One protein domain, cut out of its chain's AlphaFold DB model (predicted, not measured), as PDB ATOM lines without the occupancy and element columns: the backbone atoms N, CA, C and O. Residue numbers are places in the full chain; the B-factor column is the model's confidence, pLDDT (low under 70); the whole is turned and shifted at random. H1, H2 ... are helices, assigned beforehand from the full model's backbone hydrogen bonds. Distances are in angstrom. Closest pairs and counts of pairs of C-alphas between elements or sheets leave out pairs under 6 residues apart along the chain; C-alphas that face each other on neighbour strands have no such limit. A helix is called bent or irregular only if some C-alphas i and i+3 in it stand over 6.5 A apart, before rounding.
ATOM      1  N   LYS A  10      17.008  33.794  -3.965       85.88
ATOM      2  CA  LYS A  10      17.573  33.667  -5.316       85.88
ATOM      3  C   LYS A  10      16.794  32.693  -6.209       85.88
ATOM      4  O   LYS A  10      16.741  32.870  -7.423       85.88
ATOM      5  N   GLN A  11      16.217  31.633  -5.642       85.12
ATOM      6  CA  GLN A  11      15.361  30.711  -6.399       85.12
ATOM      7  C   GLN A  11      13.985  31.321  -6.664       85.12
ATOM      8  O   GLN A  11      13.465  31.161  -7.765       85.12
ATOM      9  N   VAL A  12      13.425  32.053  -5.696       82.81
ATOM     10  CA  VAL A  12      12.170  32.801  -5.874       82.81
ATOM     11  C   VAL A  12      12.318  33.845  -6.981       82.81
ATOM     12  O   VAL A  12      11.465  33.930  -7.858       82.81
ATOM     13  N   GLU A  13      13.427  34.580  -7.005       85.50
ATOM     14  CA  GLU A  13      13.693  35.606  -8.016       85.50
ATOM     15  C   GLU A  13      13.780  35.036  -9.438       85.50
ATOM     16  O   GLU A  13      13.253  35.627 -10.376       85.50
ATOM     17  N   ARG A  14      14.355  33.839  -9.596       87.94
ATOM     18  CA  ARG A  14      14.367  33.125 -10.885       87.94
ATOM     19  C   ARG A  14      12.977  32.688 -11.342       87.94
ATOM     20  O   ARG A  14      12.738  32.597 -12.538       87.94
ATOM     21  N   LEU A  15      12.078  32.392 -10.404       82.50
ATOM     22  CA  LEU A  15      10.715  31.939 -10.694       82.50
ATOM     23  C   LEU A  15       9.740  33.100 -10.906       82.50
ATOM     24  O   LEU A  15       8.734  32.932 -11.589       82.50
ATOM     25  N   ARG A  16      10.051  34.281 -10.366       81.00
ATOM     26  CA  ARG A  16       9.227  35.495 -10.429       81.00
ATOM     27  C   ARG A  16       8.695  35.851 -11.826       81.00
ATOM     28  O   ARG A  16       7.516  36.176 -11.914       81.00
ATOM     29  N   PRO A  17       9.480  35.757 -12.921       84.75
ATOM     30  CA  PRO A  17       8.982  36.028 -14.273       84.75
ATOM     31  C   PRO A  17       7.869  35.079 -14.734       84.75
ATOM     32  O   PRO A  17       7.085  35.434 -15.611       84.75
ATOM     33  N   HIS A  18       7.803  33.878 -14.156       82.06
ATOM     34  CA  HIS A  18       6.810  32.855 -14.479       82.06
ATOM     35  C   HIS A  18       5.580  32.909 -13.569       82.06
ATOM     36  O   HIS A  18       4.578  32.252 -13.854       82.06
ATOM     37  N   VAL A  19       5.636  33.677 -12.477       74.94
ATOM     38  CA  VAL A  19       4.483  33.874 -11.599       74.94
ATOM     39  C   VAL A  19       3.506  34.820 -12.306       74.94
ATOM     40  O   VAL A  19       3.892  35.927 -12.692       74.94
ATOM     41  N   PRO A  20       2.236  34.420 -12.503       72.00
ATOM     42  CA  PRO A  20       1.253  35.299 -13.111       72.00
ATOM     43  C   PRO A  20       1.075  36.543 -12.238       72.00
ATOM     44  O   PRO A  20       0.783  36.448 -11.046       72.00
ATOM     45  N   LYS A  21       1.241  37.726 -12.838       71.56
ATOM     46  CA  LYS A  21       1.014  38.993 -12.135       71.56
ATOM     47  C   LYS A  21      -0.435  39.053 -11.657       71.56
ATOM     48  O   LYS A  21      -1.364  38.877 -12.448       71.56
ATOM     49  N   ALA A  22      -0.624  39.329 -10.371       70.25
ATOM     50  CA  ALA A  22      -1.947  39.533  -9.804       70.25
ATOM     51  C   ALA A  22      -2.642  40.713 -10.513       70.25
ATOM     52  O   ALA A  22      -2.098  41.814 -10.600       70.25
ATOM     53  N   ARG A  23      -3.845  40.485 -11.056       61.97
ATOM     54  CA  ARG A  23      -4.663  41.553 -11.649       61.97
ATOM     55  C   ARG A  23      -5.350  42.323 -10.522       61.97
ATOM     56  O   ARG A  23      -6.248  41.794  -9.877       61.97
ATOM     57  N   GLY A  24      -4.914  43.556 -10.273       63.62
ATOM     58  CA  GLY A  24      -5.613  44.516  -9.409       63.62
ATOM     59  C   GLY A  24      -5.384  44.395  -7.896       63.62
ATOM     60  O   GLY A  24      -5.762  45.310  -7.173       63.62
ATOM     61  N   LYS A  25      -4.731  43.335  -7.404       63.41
ATOM     62  CA  LYS A  25      -4.278  43.226  -6.005       63.41
ATOM     63  C   LYS A  25      -2.748  43.194  -6.006       63.41
ATOM     64  O   LYS A  25      -2.206  42.453  -6.827       63.41
ATOM     65  N   PRO A  26      -2.040  43.978  -5.167       60.97
ATOM     66  CA  PRO A  26      -0.592  43.844  -5.060       60.97
ATOM     67  C   PRO A  26      -0.293  42.373  -4.789       60.97
ATOM     68  O   PRO A  26      -0.909  41.776  -3.902       60.97
ATOM     69  N   GLY A  27       0.540  41.771  -5.643       60.62
ATOM     70  CA  GLY A  27       0.881  40.358  -5.534       60.62
ATOM     71  C   GLY A  27       1.300  40.080  -4.098       60.62
ATOM     72  O   GLY A  27       2.201  40.741  -3.585       60.62
ATOM     73  N   GLY A  28       0.572  39.183  -3.426       63.66
ATOM     74  CA  GLY A  28       0.952  38.730  -2.092       63.66
ATOM     75  C   GLY A  28       2.357  38.128  -2.123       63.66
ATOM     76  O   GLY A  28       2.904  37.893  -3.193       63.66
ATOM     77  N   ASP A  29       2.943  37.877  -0.956       76.44
ATOM     78  CA  ASP A  29       4.310  37.361  -0.831       76.44
ATOM     79  C   ASP A  29       4.563  36.124  -1.732       76.44
ATOM     80  O   ASP A  29       4.169  35.000  -1.401       76.44
ATOM     81  N   ASP A  30       5.215  36.341  -2.887       75.56
ATOM     82  CA  ASP A  30       5.491  35.330  -3.923       75.56
ATOM     83  C   ASP A  30       6.200  34.110  -3.322       75.56
ATOM     84  O   ASP A  30       5.935  32.959  -3.684       75.56
ATOM     85  N   ARG A  31       7.085  34.348  -2.347       77.94
ATOM     86  CA  ARG A  31       7.842  33.302  -1.658       77.94
ATOM     87  C   ARG A  31       6.925  32.391  -0.855       77.94
ATOM     88  O   ARG A  31       7.139  31.173  -0.804       77.94
ATOM     89  N   ARG A  32       5.889  32.967  -0.253       76.81
ATOM     90  CA  ARG A  32       4.873  32.256   0.520       76.81
ATOM     91  C   ARG A  32       3.957  31.437  -0.375       76.81
ATOM     92  O   ARG A  32       3.733  30.261  -0.089       76.81
ATOM     93  N   ALA A  33       3.503  32.025  -1.480       77.38
ATOM     94  CA  ALA A  33       2.685  31.336  -2.474       77.38
ATOM     95  C   ALA A  33       3.429  30.132  -3.080       77.38
ATOM     96  O   ALA A  33       2.924  29.007  -3.049       77.38
ATOM     97  N   LEU A  34       4.669  30.336  -3.539       80.50
ATOM     98  CA  LEU A  34       5.502  29.265  -4.094       80.50
ATOM     99  C   LEU A  34       5.812  28.176  -3.058       80.50
ATOM    100  O   LEU A  34       5.796  26.988  -3.383       80.50
ATOM    101  N   SER A  35       6.039  28.551  -1.799       79.88
ATOM    102  CA  SER A  35       6.274  27.573  -0.730       79.88
ATOM    103  C   SER A  35       5.026  26.759  -0.387       79.88
ATOM    104  O   SER A  35       5.151  25.568  -0.106       79.88
ATOM    105  N   GLY A  36       3.832  27.357  -0.458       78.31
ATOM    106  CA  GLY A  36       2.561  26.642  -0.325       78.31
ATOM    107  C   GLY A  36       2.343  25.624  -1.450       78.31
ATOM    108  O   GLY A  36       2.034  24.466  -1.175       78.31
ATOM    109  N   ILE A  37       2.595  26.016  -2.704       81.44
ATOM    110  CA  ILE A  37       2.489  25.118  -3.868       81.44
ATOM    111  C   ILE A  37       3.454  23.932  -3.730       81.44
ATOM    112  O   ILE A  37       3.045  22.778  -3.859       81.44
ATOM    113  N   LEU A  38       4.724  24.192  -3.406       81.06
ATOM    114  CA  LEU A  38       5.719  23.135  -3.205       81.06
ATOM    115  C   LEU A  38       5.357  22.197  -2.054       81.06
ATOM    116  O   LEU A  38       5.592  20.993  -2.151       81.06
ATOM    117  N   HIS A  39       4.778  22.730  -0.977       77.88
ATOM    118  CA  HIS A  39       4.314  21.916   0.139       77.88
ATOM    119  C   HIS A  39       3.241  20.919  -0.312       77.88
ATOM    120  O   HIS A  39       3.365  19.734  -0.012       77.88
ATOM    121  N   VAL A  40       2.249  21.374  -1.082       77.00
ATOM    122  CA  VAL A  40       1.165  20.533  -1.615       77.00
ATOM    123  C   VAL A  40       1.683  19.480  -2.599       77.00
ATOM    124  O   VAL A  40       1.315  18.307  -2.507       77.00
ATOM    125  N   LEU A  41       2.567  19.879  -3.518       81.56
ATOM    126  CA  LEU A  41       3.166  18.968  -4.498       81.56
ATOM    127  C   LEU A  41       4.017  17.883  -3.822       81.56
ATOM    128  O   LEU A  41       3.977  16.727  -4.233       81.56
ATOM    129  N   ARG A  42       4.752  18.227  -2.758       78.94
ATOM    130  CA  ARG A  42       5.598  17.280  -2.014       78.94
ATOM    131  C   ARG A  42       4.814  16.413  -1.029       78.94
ATOM    132  O   ARG A  42       5.228  15.290  -0.756       78.94
ATOM    133  N   SER A  43       3.711  16.920  -0.478       76.19
ATOM    134  CA  SER A  43       2.840  16.166   0.431       76.19
ATOM    135  C   SER A  43       1.861  15.241  -0.302       76.19
ATOM    136  O   SER A  43       1.195  14.431   0.347       76.19
ATOM    137  N   GLY A  44       1.781  15.346  -1.634       76.25
ATOM    138  CA  GLY A  44       0.899  14.535  -2.469       76.25
ATOM    139  C   GLY A  44      -0.573  14.891  -2.285       76.25
ATOM    140  O   GLY A  44      -1.399  13.988  -2.193       76.25
ATOM    141  N   LEU A  45      -0.898  16.188  -2.170       67.31
ATOM    142  CA  LEU A  45      -2.272  16.699  -2.005       67.31
ATOM    143  C   LEU A  45      -3.007  16.197  -0.748       67.31
ATOM    144  O   LEU A  45      -4.213  16.401  -0.614       67.31
ATOM    145  N   ARG A  46      -2.309  15.577   0.211       65.50
ATOM    146  CA  ARG A  46      -2.895  15.290   1.526       65.50
ATOM    147  C   ARG A  46      -3.285  16.626   2.158       65.50
ATOM    148  O   ARG A  46      -2.442  17.521   2.208       65.50
ATOM    149  N   TRP A  47      -4.526  16.753   2.640       57.38
ATOM    150  CA  TRP A  47      -5.012  17.887   3.441       57.38
ATOM    151  C   TRP A  47      -4.242  17.946   4.772       57.38
ATOM    152  O   TRP A  47      -4.725  17.593   5.841       57.38
ATOM    153  N   GLN A  48      -2.971  18.325   4.689       58.75
ATOM    154  CA  GLN A  48      -2.156  18.714   5.818       58.75
ATOM    155  C   GLN A  48      -2.323  20.216   5.965       58.75
ATOM    156  O   GLN A  48      -2.152  20.974   5.009       58.75
ATOM    157  N   VAL A  49      -2.696  20.631   7.170       64.19
ATOM    158  CA  VAL A  49      -2.802  22.039   7.540       64.19
ATOM    159  C   VAL A  49      -1.470  22.712   7.212       64.19
ATOM    160  O   VAL A  49      -0.423  22.311   7.728       64.19
ATOM    161  N   ALA A  50      -1.499  23.719   6.333       61.06
ATOM    162  CA  ALA A  50      -0.329  24.551   6.091       61.06
ATOM    163  C   ALA A  50       0.115  25.142   7.441       61.06
ATOM    164  O   ALA A  50      -0.739  25.619   8.193       61.06
ATOM    165  N   PRO A  51       1.414  25.096   7.798       64.12
ATOM    166  CA  PRO A  51       1.873  25.601   9.087       64.12
ATOM    167  C   PRO A  51       1.387  27.046   9.292       64.12
ATOM    168  O   PRO A  51       1.379  27.802   8.320       64.12
ATOM    169  N   PRO A  52       1.028  27.465  10.522       65.12
ATOM    170  CA  PRO A  52       0.420  28.778  10.782       65.12
ATOM    171  C   PRO A  52       1.209  29.962  10.201       65.12
ATOM    172  O   PRO A  52       0.635  30.961   9.788       65.12
ATOM    173  N   SER A  53       2.532  29.823  10.072       65.62
ATOM    174  CA  SER A  53       3.406  30.808   9.424       65.62
ATOM    175  C   SER A  53       3.121  31.039   7.931       65.62
ATOM    176  O   SER A  53       3.590  32.027   7.371       65.62
ATOM    177  N   LEU A  54       2.356  30.172   7.263       57.94
ATOM    178  CA  LEU A  54       1.941  30.286   5.857       57.94
ATOM    179  C   LEU A  54       0.481  30.767   5.676       57.94
ATOM    180  O   LEU A  54       0.059  30.956   4.540       57.94
ATOM    181  N   ALA A  55      -0.268  31.027   6.757       56.25
ATOM    182  CA  ALA A  55      -1.646  31.532   6.695       56.25
ATOM    183  C   ALA A  55      -1.743  33.008   6.241       56.25
ATOM    184  O   ALA A  55      -1.257  33.914   6.923       56.25
TER     185      ALA A  55
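What this domain is: This is residues 10 to 55 of the 57 residues of the protein "Transposase orfA IS5 family element" of Rubellimicrobium mesophilum DSM 19309 (UniProt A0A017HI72). The longer helix, H2, meets the shorter H1 nearly at a right angle, with the first part of H2, residues 30 to 34, packed on H1. The loop between them sticks out with residues 20 to 26, and a tail without a named element, residues 44 to 55, folds back past H2. The printed part has 46 residues, with two named helices, H1 then H2, and no named strand: all helix. It is loose, with a radius of gyration of the C-alphas of 11.8 A and spans of 29 by 21 by 16 A.

Where its parts are: H2, residues 30 to 43, runs 19.8 A from C-alpha 30 at (5.491, 35.330, -3.923) to C-alpha 43 at (2.840, 16.166, 0.431). H1, residues 10 to 18, spans 14.2 A and begins at C-alpha 10 at (17.573, 33.667, -5.316). H1 is irregular, but only just: C-alphas 14 and 17 are 7.0 A apart.

How they stand to each other: H2 touches H1 with residues 30 to 34 alone; the closest C-alphas, of Val 12 and Arg 31, are 6.1 A apart. Their lines are about perpendicular, at 86 degrees. In H2 every O i to N i+4 pair is within hydrogen-bond range, in H1 3 of 5.

The domain as a whole: The C-alphas farthest apart, of Gly 24 and Gly 44, are 31.5 A apart. The printed part has no cut. The link from H1 to H2 is long, with 11 residues. pLDDT is under 70 in residues 23 to 28 and 45 to 55.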